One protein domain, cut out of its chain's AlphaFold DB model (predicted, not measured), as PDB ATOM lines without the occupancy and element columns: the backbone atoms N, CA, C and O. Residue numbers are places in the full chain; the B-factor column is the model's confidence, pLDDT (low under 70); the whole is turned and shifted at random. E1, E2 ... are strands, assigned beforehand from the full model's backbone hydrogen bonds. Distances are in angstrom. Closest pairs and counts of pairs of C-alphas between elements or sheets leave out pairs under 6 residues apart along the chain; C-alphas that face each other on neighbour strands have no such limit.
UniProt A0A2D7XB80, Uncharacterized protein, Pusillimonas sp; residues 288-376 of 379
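This is residues 288 to 376 of the 379 residues of an uncharacterized protein of Pusillimonas sp (UniProt A0A2D7XB80). Two antiparallel sheets lie partly face to face as a small, loosely formed sandwich: a strongly twisted one of four strands, E1 E7 E3 E4, and a smaller one of three, E2 E6 E5. The chain passes from the first sheet to the second in the tight turn after E1, and the long link from E2 back to E3 makes wide loops toward one end. The printed part has 89 residues, with no named helix and seven named strands, E1 to E7 in chain order. The class is all strand, though under half of the residues, 39 of 89, are in named elements. The whole is compact and rounded, with a radius of gyration of the C-alphas of 12.3 A and spans of 33 by 27 by 19 A.

E1, residues 288 to 295, begins with C-alpha 288 at (168.946, 204.540, 138.304) and is 20.8 A long. E2, residues 299 to 302, measures 10.0 A. E3, residues 325 to 331, runs 19.9 A from C-alpha 325 at (172.714, 200.378, 146.064). E4 is residues 336 to 339, 7.9 A. E5 is residues 346 to 348, 7.0 A. E6 is residues 352 to 355, 10.1 A. E7, residues 367 to 375, is the longest strand at 25.6 A and ends with C-alpha 375 at (163.997, 201.266, 142.908).

In the larger sheet, E1 is an edge strand and antiparallel to E7 at 154 degrees, with N 293 and O 369 2.9 A apart, within hydrogen-bond range. E7 and E3 are antiparallel at 168 degrees, with N 328 and O 370 at 2.9 A. E3 and E4 form a hairpin at 152 degrees, with N 329 and O 338 at 2.8 A; E4 is the other edge strand. In the smaller sheet, E2 and E6 are antiparallel at 165 degrees, with N 301 and O 353 at 2.8 A. E5 and E6 form a hairpin at 171 degrees, with N 347 and O 354 at 2.8 A. E1 and E2 meet only through their link. Among the pairs apart are E2 and E7, E3 and E6, and E5 and E7.

The C-alphas of Gly 320 and Ser 333, the two farthest apart, are 35.2 A apart. The printed part has no cut. The long links are E2 to E3, residues 303 to 324, and E6 to E7, with 11 residues. The mean pLDDT of the printed part is 80.7; residues 288 to 291, 305 to 308, 316 to 321 and 374 to 376 are under 70.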
ATOM      1  N   ALA A 288     167.717 204.188 137.607       52.50
ATOM      2  CA  ALA A 288     168.946 204.540 138.304       52.50
ATOM      3  C   ALA A 288     168.939 206.046 138.570       52.50
ATOM      4  O   ALA A 288     168.692 206.841 137.660       52.50
ATOM      5  N   LYS A 289     169.220 206.445 139.809       58.38
ATOM      6  CA  LYS A 289     169.408 207.851 140.168       58.38
ATOM      7  C   LYS A 289     170.797 208.045 140.750       58.38
ATOM      8  O   LYS A 289     171.196 207.288 141.626       58.38
ATOM      9  N   THR A 290     171.478 209.087 140.284       63.44
ATOM     10  CA  THR A 290     172.781 209.525 140.781       63.44
ATOM     11  C   THR A 290     172.597 210.822 141.561       63.44
ATOM     12  O   THR A 290     172.064 211.793 141.023       63.44
ATOM     13  N   ALA A 291     173.022 210.855 142.823       63.31
ATOM     14  CA  ALA A 291     172.997 212.067 143.642       63.31
ATOM     15  C   ALA A 291     174.374 212.300 144.289       63.31
ATOM     16  O   ALA A 291     174.800 211.455 145.081       63.31
ATOM     17  N   PRO A 292     175.074 213.406 143.968       73.31
ATOM     18  CA  PRO A 292     176.236 213.841 144.729       73.31
ATOM     19  C   PRO A 292     175.783 214.490 146.044       73.31
ATOM     20  O   PRO A 292     174.969 215.415 146.032       73.31
ATOM     21  N   ILE A 293     176.295 214.016 147.181       83.94
ATOM     22  CA  ILE A 293     175.914 214.512 148.513       83.94
ATOM     23  C   ILE A 293     177.170 214.809 149.326       83.94
ATOM     24  O   ILE A 293     178.042 213.954 149.438       83.94
ATOM     25  N   ALA A 294     177.262 216.006 149.908       88.81
ATOM     26  CA  ALA A 294     178.369 216.366 150.790       88.81
ATOM     27  C   ALA A 294     178.450 215.408 151.993       88.81
ATOM     28  O   ALA A 294     177.434 215.105 152.622       88.81
ATOM     29  N   TRP A 295     179.658 214.947 152.319       90.69
ATOM     30  CA  TRP A 295     179.879 213.921 153.338       90.69
ATOM     31  C   TRP A 295     181.135 214.200 154.160       90.69
ATOM     32  O   TRP A 295     182.257 213.927 153.741       90.69
ATOM     33  N   SER A 296     180.919 214.758 155.349       89.69
ATOM     34  CA  SER A 296     181.956 215.087 156.338       89.69
ATOM     35  C   SER A 296     181.693 214.468 157.717       89.69
ATOM     36  O   SER A 296     182.562 214.486 158.583       89.69
ATOM     37  N   ALA A 297     180.504 213.901 157.924       92.06
ATOM     38  CA  ALA A 297     180.064 213.250 159.153       92.06
ATOM     39  C   ALA A 297     179.114 212.091 158.812       92.06
ATOM     40  O   ALA A 297     178.799 211.865 157.642       92.06
ATOM     41  N   ALA A 298     178.657 211.355 159.830       92.56
ATOM     42  CA  ALA A 298     177.615 210.351 159.640       92.56
ATOM     43  C   ALA A 298     176.360 211.001 159.034       92.56
ATOM     44  O   ALA A 298     175.970 212.102 159.430       92.56
ATOM     45  N   LEU A 299     175.752 210.327 158.062       91.38
ATOM     46  CA  LEU A 299     174.694 210.884 157.224       91.38
ATOM     47  C   LEU A 299     173.499 209.937 157.190       91.38
ATOM     48  O   LEU A 299     173.662 208.764 156.878       91.38
ATOM     49  N   THR A 300     172.296 210.458 157.425       91.44
ATOM     50  CA  THR A 300     171.041 209.719 157.234       91.44
ATOM     51  C   THR A 300     170.227 210.374 156.125       91.44
ATOM     52  O   THR A 300     169.952 211.572 156.165       91.44
ATOM     53  N   LEU A 301     169.836 209.576 155.135       87.69
ATOM     54  CA  LEU A 301     169.069 209.982 153.962       87.69
ATOM     55  C   LEU A 301     167.698 209.316 154.008       87.69
ATOM     56  O   LEU A 301     167.600 208.090 153.970       87.69
ATOM     57  N   ASN A 302     166.639 210.116 154.084       87.06
ATOM     58  CA  ASN A 302     165.272 209.605 154.155       87.06
ATOM     59  C   ASN A 302     164.717 209.339 152.753       87.06
ATOM     60  O   ASN A 302     164.885 210.154 151.841       87.06
ATOM     61  N   PHE A 303     164.010 208.220 152.593       84.44
ATOM     62  CA  PHE A 303     163.307 207.914 151.347       84.44
ATOM     63  C   PHE A 303     162.116 208.865 151.144       84.44
ATOM     64  O   PHE A 303     161.533 209.357 152.108       84.44
ATOM     65  N   GLY A 304     161.744 209.134 149.891       73.31
ATOM     66  CA  GLY A 304     160.643 210.044 149.537       73.31
ATOM     67  C   GLY A 304     161.049 211.514 149.410       73.31
ATOM     68  O   GLY A 304     160.226 212.347 149.040       73.31
ATOM     69  N   THR A 305     162.317 211.854 149.665       69.56
ATOM     70  CA  THR A 305     162.803 213.233 149.529       69.56
ATOM     71  C   THR A 305     163.408 213.430 148.142       69.56
ATOM     72  O   THR A 305     164.454 212.857 147.823       69.56
ATOM     73  N   ALA A 306     162.769 214.264 147.312       59.00
ATOM     74  CA  ALA A 306     163.099 214.451 145.892       59.00
ATOM     75  C   ALA A 306     164.588 214.754 145.610       59.00
ATOM     76  O   ALA A 306     165.109 214.360 144.568       59.00
ATOM     77  N   ASN A 307     165.301 215.364 146.561       59.84
ATOM     78  CA  ASN A 307     166.692 215.805 146.402       59.84
ATOM     79  C   ASN A 307     167.742 214.870 147.032       59.84
ATOM     80  O   ASN A 307     168.924 215.186 146.992       59.84
ATOM     81  N   GLN A 308     167.336 213.736 147.612       69.06
ATOM     82  CA  GLN A 308     168.252 212.789 148.264       69.06
ATOM     83  C   GLN A 308     168.049 211.380 147.703       69.06
ATOM     84  O   GLN A 308     168.732 210.984 146.763       69.06
ATOM     85  N   ILE A 309     167.058 210.652 148.213       72.12
ATOM     86  CA  ILE A 309     166.680 209.318 147.746       72.12
ATOM     87  C   ILE A 309     165.153 209.304 147.640       72.12
ATOM     88  O   ILE A 309     164.449 209.521 148.624       72.12
ATOM     89  N   ILE A 310     164.623 209.086 146.436       71.19
ATOM     90  CA  ILE A 310     163.176 209.211 146.189       71.19
ATOM     91  C   ILE A 310     162.420 207.966 146.666       71.19
ATOM     92  O   ILE A 310     161.280 208.063 147.100       71.19
ATOM     93  N   ALA A 311     163.062 206.802 146.644       73.75
ATOM     94  CA  ALA A 311     162.438 205.541 147.015       73.75
ATOM     95  C   ALA A 311     163.457 204.597 147.650       73.75
ATOM     96  O   ALA A 311     164.654 204.689 147.376       73.75
ATOM     97  N   LYS A 312     162.964 203.672 148.474       81.00
ATOM     98  CA  LYS A 312     163.785 202.622 149.076       81.00
ATOM     99  C   LYS A 312     164.473 201.789 147.974       81.00
ATOM    100  O   LYS A 312     163.772 201.349 147.056       81.00
ATOM    101  N   PRO A 313     165.795 201.544 148.061       77.12
ATOM    102  CA  PRO A 313     166.478 200.621 147.163       77.12
ATOM    103  C   PRO A 313     165.883 199.211 147.244       77.12
ATOM    104  O   PRO A 313     165.507 198.742 148.321       77.12
ATOM    105  N   LEU A 314     165.796 198.534 146.104       72.94
ATOM    106  CA  LEU A 314     165.409 197.126 146.055       72.94
ATOM    107  C   LEU A 314     166.465 196.254 146.738       72.94
ATOM    108  O   LEU A 314     167.637 196.603 146.751       72.94
ATOM    109  N   ILE A 315     166.051 195.119 147.291       72.31
ATOM    110  CA  ILE A 315     166.969 194.118 147.844       72.31
ATOM    111  C   ILE A 315     167.582 193.324 146.681       72.31
ATOM    112  O   ILE A 315     166.914 193.089 145.672       72.31
ATOM    113  N   SER A 316     168.854 192.948 146.799       59.59
ATOM    114  CA  SER A 316     169.557 192.118 145.826       59.59
ATOM    115  C   SER A 316     168.944 190.723 145.768       59.59
ATOM    116  O   SER A 316     168.748 190.057 146.780       59.59
ATOM    117  N   GLU A 317     168.658 190.253 144.557       51.91
ATOM    118  CA  GLU A 317     168.144 188.897 144.333       51.91
ATOM    119  C   GLU A 317     169.243 187.834 144.499       51.91
ATOM    120  O   GLU A 317     168.944 186.682 144.802       51.91
ATOM    121  N   ALA A 318     170.516 188.217 144.335       51.44
ATOM    122  CA  ALA A 318     171.664 187.334 144.548       51.44
ATOM    123  C   ALA A 318     172.008 187.167 146.038       51.44
ATOM    124  O   ALA A 318     172.588 186.155 146.429       51.44
ATOM    125  N   ASP A 319     171.647 188.153 146.860       60.25
ATOM    126  CA  ASP A 319     171.888 188.169 148.297       60.25
ATOM    127  C   ASP A 319     170.793 188.987 148.994       60.25
ATOM    128  O   ASP A 319     170.832 190.214 149.035       60.25
ATOM    129  N   GLY A 320     169.818 188.287 149.580       62.47
ATOM    130  CA  GLY A 320     168.661 188.896 150.242       62.47
ATOM    131  C   GLY A 320     168.989 189.735 151.484       62.47
ATOM    132  O   GLY A 320     168.072 190.272 152.109       62.47
ATOM    133  N   THR A 321     170.264 189.823 151.868       68.06
ATOM    134  CA  THR A 321     170.738 190.642 152.990       68.06
ATOM    135  C   THR A 321     171.324 191.984 152.557       68.06
ATOM    136  O   THR A 321     171.522 192.850 153.409       68.06
ATOM    137  N   THR A 322     171.548 192.188 151.255       72.69
ATOM    138  CA  THR A 322     172.101 193.429 150.701       72.69
ATOM    139  C   THR A 322     171.117 194.113 149.761       72.69
ATOM    140  O   THR A 322     170.284 193.491 149.105       72.69
ATOM    141  N   SER A 323     171.191 195.433 149.700       80.25
ATOM    142  CA  SER A 323     170.372 196.290 148.856       80.25
ATOM    143  C   SER A 323     171.091 196.588 147.534       80.25
ATOM    144  O   SER A 323     172.311 196.717 147.482       80.25
ATOM    145  N   LEU A 324     170.338 196.757 146.445       78.25
ATOM    146  CA  LEU A 324     170.810 197.194 145.125       78.25
ATOM    147  C   LEU A 324     171.137 198.694 145.135       78.25
ATOM    148  O   LEU A 324     170.479 199.519 144.491       78.25
ATOM    149  N   VAL A 325     172.159 199.038 145.910       81.75
ATOM    150  CA  VAL A 325     172.714 200.378 146.064       81.75
ATOM    151  C   VAL A 325     174.232 200.297 145.990       81.75
ATOM    152  O   VAL A 325     174.860 199.432 146.588       81.75
ATOM    153  N   THR A 326     174.833 201.207 145.238       85.69
ATOM    154  CA  THR A 326     176.277 201.423 145.202       85.69
ATOM    155  C   THR A 326     176.552 202.826 145.709       85.69
ATOM    156  O   THR A 326     176.021 203.801 145.177       85.69
ATOM    157  N   ILE A 327     177.392 202.931 146.736       86.50
ATOM    158  CA  ILE A 327     177.829 204.214 147.280       86.50
ATOM    159  C   ILE A 327     179.331 204.338 147.070       86.50
ATOM    160  O   ILE A 327     180.111 203.521 147.560       86.50
ATOM    161  N   ARG A 328     179.735 205.374 146.344       88.56
ATOM    162  CA  ARG A 328     181.140 205.701 146.100       88.56
ATOM    163  C   ARG A 328     181.497 206.964 146.870       88.56
ATOM    164  O   ARG A 328     180.829 207.983 146.711       88.56
ATOM    165  N   ALA A 329     182.524 206.872 147.701       88.06
ATOM    166  CA  ALA A 329     183.074 207.973 148.471       88.06
ATOM    167  C   ALA A 329     184.240 208.611 147.725       88.06
ATOM    168  O   ALA A 329     185.138 207.913 147.246       88.06
ATOM    169  N   TYR A 330     184.217 209.931 147.650       89.06
ATOM    170  CA  TYR A 330     185.236 210.726 146.994       89.06
ATOM    171  C   TYR A 330     185.761 211.809 147.928       89.06
ATOM    172  O   TYR A 330     185.021 212.342 148.764       89.06
ATOM    173  N   ASP A 331     187.022 212.172 147.716       88.31
ATOM    174  CA  ASP A 331     187.656 213.293 148.392       88.31
ATOM    175  C   ASP A 331     187.089 214.642 147.907       88.31
ATOM    176  O   ASP A 331     186.341 214.747 146.929       88.31
ATOM    177  N   SER A 332     187.488 215.722 148.576       87.19
ATOM    178  CA  SER A 332     187.135 217.097 148.185       87.19
ATOM    179  C   SER A 332     187.619 217.517 146.782       87.19
ATOM    180  O   SER A 332     187.144 218.519 146.249       87.19
ATOM    181  N   SER A 333     188.538 216.763 146.169       87.69
ATOM    182  CA  SER A 333     189.113 216.996 144.832       87.69
ATOM    183  C   SER A 333     188.527 216.084 143.753       87.69
ATOM    184  O   SER A 333     189.049 215.998 142.641       87.69
ATOM    185  N   TYR A 334     187.425 215.417 144.066       81.88
ATOM    186  CA  TYR A 334     186.717 214.514 143.186       81.88
ATOM    187  C   TYR A 334     187.426 213.215 142.789       81.88
ATOM    188  O   TYR A 334     187.122 212.629 141.747       81.88
ATOM    189  N   ARG A 335     188.321 212.710 143.635       85.62
ATOM    190  CA  ARG A 335     188.969 211.408 143.433       85.62
ATOM    191  C   ARG A 335     188.277 210.335 144.253       85.62
ATOM    192  O   ARG A 335     187.966 210.552 145.418       85.62
ATOM    193  N   LEU A 336     188.032 209.183 143.630       87.06
ATOM    194  CA  LEU A 336     187.424 208.035 144.293       87.06
ATOM    195  C   LEU A 336     188.368 207.535 145.390       87.06
ATOM    196  O   LEU A 336     189.478 207.099 145.092       87.06
ATOM    197  N   GLU A 337     187.908 207.580 146.635       86.12
ATOM    198  CA  GLU A 337     188.648 207.074 147.792       86.12
ATOM    199  C   GLU A 337     188.236 205.641 148.110       86.12
ATOM    200  O   GLU A 337     189.078 204.771 148.320       86.12
ATOM    201  N   HIS A 338     186.923 205.389 148.136       86.62
ATOM    202  CA  HIS A 338     186.389 204.124 148.621       86.62
ATOM    203  C   HIS A 338     185.047 203.774 147.968       86.62
ATOM    204  O   HIS A 338     184.214 204.640 147.703       86.62
ATOM    205  N   ILE A 339     184.791 202.481 147.765       89.50
ATOM    206  CA  ILE A 339     183.446 201.956 147.485       89.50
ATOM    207  C   ILE A 339     182.892 201.436 148.807       89.50
ATOM    208  O   ILE A 339     183.505 200.572 149.436       89.50
ATOM    209  N   LEU A 340     181.799 202.014 149.296       88.06
ATOM    210  CA  LEU A 340     181.261 201.650 150.603       88.06
ATOM    211  C   LEU A 340     180.533 200.303 150.527       88.06
ATOM    212  O   LEU A 340     180.027 199.920 149.476       88.06
ATOM    213  N   VAL A 341     180.476 199.599 151.658       88.06
ATOM    214  CA  VAL A 341     179.933 198.239 151.767       88.06
ATOM    215  C   VAL A 341     178.793 198.257 152.780       88.06
ATOM    216  O   VAL A 341     178.951 198.805 153.876       88.06
ATOM    217  N   GLU A 342     177.644 197.691 152.419       86.06
ATOM    218  CA  GLU A 342     176.488 197.594 153.314       86.06
ATOM    219  C   GLU A 342     176.838 196.765 154.551       86.06
ATOM    220  O   GLU A 342     177.667 195.863 154.485       86.06
ATOM    221  N   THR A 343     176.231 197.085 155.691       86.75
ATOM    222  CA  THR A 343     176.508 196.550 157.038       86.75
ATOM    223  C   THR A 343     177.854 196.951 157.650       86.75
ATOM    224  O   THR A 343     177.948 197.042 158.871       86.75
ATOM    225  N   GLN A 344     178.867 197.274 156.839       89.44
ATOM    226  CA  GLN A 344     180.174 197.735 157.325       89.44
ATOM    227  C   GLN A 344     180.276 199.266 157.373       89.44
ATOM    228  O   GLN A 344     180.729 199.846 158.359       89.44
ATOM    229  N   HIS A 345     179.867 199.927 156.293       93.44
ATOM    230  CA  HIS A 345     180.040 201.365 156.085       93.44
ATOM    231  C   HIS A 345     178.708 202.116 156.019       93.44
ATOM    232  O   HIS A 345     178.670 203.320 156.270       93.44
ATOM    233  N   TYR A 346     177.620 201.427 155.681       93.50
ATOM    234  CA  TYR A 346     176.273 201.987 155.676       93.50
ATOM    235  C   TYR A 346     175.223 200.912 155.959       93.50
ATOM    236  O   TYR A 346     175.492 199.721 155.836       93.50
ATOM    237  N   THR A 347     174.012 201.327 156.318       93.19
ATOM    238  CA  THR A 347     172.852 200.449 156.502       93.19
ATOM    239  C   THR A 347     171.637 200.995 155.758       93.19
ATOM    240  O   THR A 347     171.445 202.210 155.662       93.19
ATOM    241  N   VAL A 348     170.806 200.096 155.225       89.25
ATOM    242  CA  VAL A 348     169.543 200.438 154.560       89.25
ATOM    243  C   VAL A 348     168.384 199.975 155.442       89.25
ATOM    244  O   VAL A 348     168.138 198.786 155.622       89.25
ATOM    245  N   GLY A 349     167.676 200.932 156.033       84.12
ATOM    246  CA  GLY A 349     166.511 200.700 156.878       84.12
ATOM    247  C   GLY A 349     165.198 200.613 156.096       84.12
ATOM    248  O   GLY A 349     165.146 200.591 154.864       84.12
ATOM    249  N   SER A 350     164.084 200.578 156.827       80.94
ATOM    250  CA  SER A 350     162.740 200.593 156.232       80.94
ATOM    251  C   SER A 350     162.376 201.946 155.608       80.94
ATOM    252  O   SER A 350     161.661 201.967 154.609       80.94
ATOM    253  N   SER A 351     162.886 203.051 156.159       83.94
ATOM    254  CA  SER A 351     162.544 204.427 155.761       83.94
ATOM    255  C   SER A 351     163.746 205.315 155.417       83.94
ATOM    256  O   SER A 351     163.559 206.440 154.952       83.94
ATOM    257  N   SER A 352     164.972 204.840 155.637       88.06
ATOM    258  CA  SER A 352     166.184 205.636 155.443       88.06
ATOM    259  C   SER A 352     167.407 204.790 155.103       88.06
ATOM    260  O   SER A 352     167.423 203.578 155.314       88.06
ATOM    261  N   LEU A 353     168.443 205.448 154.592       90.38
ATOM    262  CA  LEU A 353     169.788 204.916 154.402       90.38
ATOM    263  C   LEU A 353     170.747 205.713 155.289       90.38
ATOM    264  O   LEU A 353     170.759 206.940 155.218       90.38
ATOM    265  N   THR A 354     171.547 205.036 156.113       93.12
ATOM    266  CA  THR A 354     172.512 205.686 157.014       93.12
ATOM    267  C   THR A 354     173.937 205.292 156.653       93.12
ATOM    268  O   THR A 354     174.247 204.108 156.616       93.12
ATOM    269  N   VAL A 355     174.803 206.274 156.412       93.44
ATOM    270  CA  VAL A 355     176.229 206.112 156.096       93.44
ATOM    271  C   VAL A 355     177.070 206.550 157.294       93.44
ATOM    272  O   VAL A 355     176.821 207.606 157.881       93.44
ATOM    273  N   ASN A 356     178.081 205.757 157.643       95.25
ATOM    274  CA  ASN A 356     179.005 206.052 158.735       95.25
ATOM    275  C   ASN A 356     179.850 207.303 158.439       95.25
ATOM    276  O   ASN A 356     179.971 207.753 157.298       95.25
ATOM    277  N   ALA A 357     180.447 207.888 159.478       92.62
ATOM    278  CA  ALA A 357     181.336 209.034 159.308       92.62
ATOM    279  C   ALA A 357     182.639 208.621 158.590       92.62
ATOM    280  O   ALA A 357     183.164 207.545 158.895       92.62
ATOM    281  N   PRO A 358     183.220 209.472 157.722       91.19
ATOM    282  CA  PRO A 358     184.450 209.149 156.990       91.19
ATOM    283  C   PRO A 358     185.603 208.779 157.928       91.19
ATOM    284  O   PRO A 358     186.291 207.797 157.693       91.19
ATOM    285  N   ALA A 359     185.714 209.459 159.074       90.75
ATOM    286  CA  ALA A 359     186.725 209.185 160.100       90.75
ATOM    287  C   ALA A 359     186.683 207.758 160.686       90.75
ATOM    288  O   ALA A 359     187.635 207.336 161.337       90.75
ATOM    289  N   THR A 360     185.585 207.020 160.489       90.50
ATOM    290  CA  THR A 360     185.433 205.626 160.944       90.50
ATOM    291  C   THR A 360     185.738 204.599 159.851       90.50
ATOM    292  O   THR A 360     185.747 203.400 160.124       90.50
ATOM    293  N   ILE A 361     186.001 205.051 158.622       89.12
ATOM    294  CA  ILE A 361     186.249 204.215 157.448       89.12
ATOM    295  C   ILE A 361     187.713 204.381 157.044       89.12
ATOM    296  O   ILE A 361     188.167 205.473 156.706       89.12
ATOM    297  N   SER A 362     188.472 203.286 157.081       86.81
ATOM    298  CA  SER A 362     189.892 203.311 156.721       86.81
ATOM    299  C   SER A 362     190.080 203.785 155.277       86.81
ATOM    300  O   SER A 362     189.503 203.212 154.356       86.81
ATOM    301  N   GLY A 363     190.892 204.826 155.080       81.44
ATOM    302  CA  GLY A 363     191.203 205.364 153.753       81.44
ATOM    303  C   GLY A 363     190.181 206.348 153.176       81.44
ATOM    304  O   GLY A 363     190.376 206.785 152.048       81.44
ATOM    305  N   ALA A 364     189.138 206.730 153.920       85.88
ATOM    306  CA  ALA A 364     188.218 207.794 153.518       85.88
ATOM    307  C   ALA A 364     188.542 209.104 154.258       85.88
ATOM    308  O   ALA A 364     188.544 209.137 155.490       85.88
ATOM    309  N   SER A 365     188.792 210.192 153.525       84.25
ATOM    310  CA  SER A 365     189.010 211.527 154.109       84.25
ATOM    311  C   SER A 365     187.738 212.379 154.140       84.25
ATOM    312  O   SER A 365     187.636 213.311 154.943       84.25
ATOM    313  N   GLY A 366     186.732 212.005 153.344       79.56
ATOM    314  CA  GLY A 366     185.467 212.723 153.243       79.56
ATOM    315  C   GLY A 366     185.497 213.820 152.175       79.56
ATOM    316  O   GLY A 366     186.537 214.339 151.775       79.56
ATOM    317  N   GLY A 367     184.313 214.179 151.694       86.31
ATOM    318  CA  GLY A 367     184.137 215.059 150.544       86.31
ATOM    319  C   GLY A 367     182.713 214.938 150.045       86.31
ATOM    320  O   GLY A 367     181.823 215.654 150.513       86.31
ATOM    321  N   TYR A 368     182.474 213.989 149.149       88.12
ATOM    322  CA  TYR A 368     181.129 213.716 148.663       88.12
ATOM    323  C   TYR A 368     180.882 212.229 148.395       88.12
ATOM    324  O   TYR A 368     181.790 211.444 148.126       88.12
ATOM    325  N   LEU A 369     179.612 211.850 148.470       87.38
ATOM    326  CA  LEU A 369     179.111 210.532 148.115       87.38
ATOM    327  C   LEU A 369     178.396 210.610 146.780       87.38
ATOM    328  O   LEU A 369     177.586 211.511 146.566       87.38
ATOM    329  N   VAL A 370     178.646 209.635 145.918       84.75
ATOM    330  CA  VAL A 370     177.806 209.348 144.759       84.75
ATOM    331  C   VAL A 370     177.025 208.086 145.070       84.75
ATOM    332  O   VAL A 370     177.613 207.019 145.250       84.75
ATOM    333  N   ILE A 371     175.706 208.227 145.151       81.62
ATOM    334  CA  ILE A 371     174.794 207.113 145.407       81.62
ATOM    335  C   ILE A 371     174.091 206.764 144.105       81.62
ATOM    336  O   ILE A 371     173.437 207.620 143.513       81.62
ATOM    337  N   GLU A 372     174.223 205.509 143.698       79.19
ATOM    338  CA  GLU A 372     173.497 204.885 142.597       79.19
ATOM    339  C   GLU A 372     172.613 203.791 143.190       79.19
ATOM    340  O   GLU A 372     173.108 202.919 143.899       79.19
ATOM    341  N   TYR A 373     171.307 203.826 142.946       73.06
ATOM    342  CA  TYR A 373     170.394 202.820 143.491       73.06
ATOM    343  C   TYR A 373     169.296 202.443 142.502       73.06
ATOM    344  O   TYR A 373     168.922 203.247 141.645       73.06
ATOM    345  N   ILE A 374     168.777 201.221 142.645       68.00
ATOM    346  CA  ILE A 374     167.660 200.691 141.855       68.00
ATOM    347  C   ILE A 374     166.399 200.683 142.725       68.00
ATOM    348  O   ILE A 374     166.413 200.141 143.829       68.00
ATOM    349  N   HIS A 375     165.298 201.250 142.227       62.66
ATOM    350  CA  HIS A 375     163.997 201.266 142.908       62.66
ATOM    351  C   HIS A 375     162.841 200.859 141.976       62.66
ATOM    352  O   HIS A 375     163.023 200.744 140.767       62.66
ATOM    353  N   ALA A 376     161.657 200.623 142.557       53.78
ATOM    354  CA  ALA A 376     160.459 200.119 141.870       53.78
ATOM    355  C   ALA A 376     159.387 201.177 141.541       53.78
ATOM    356  O   ALA A 376     158.336 200.833 141.007       53.78
TER     357      ALA A 376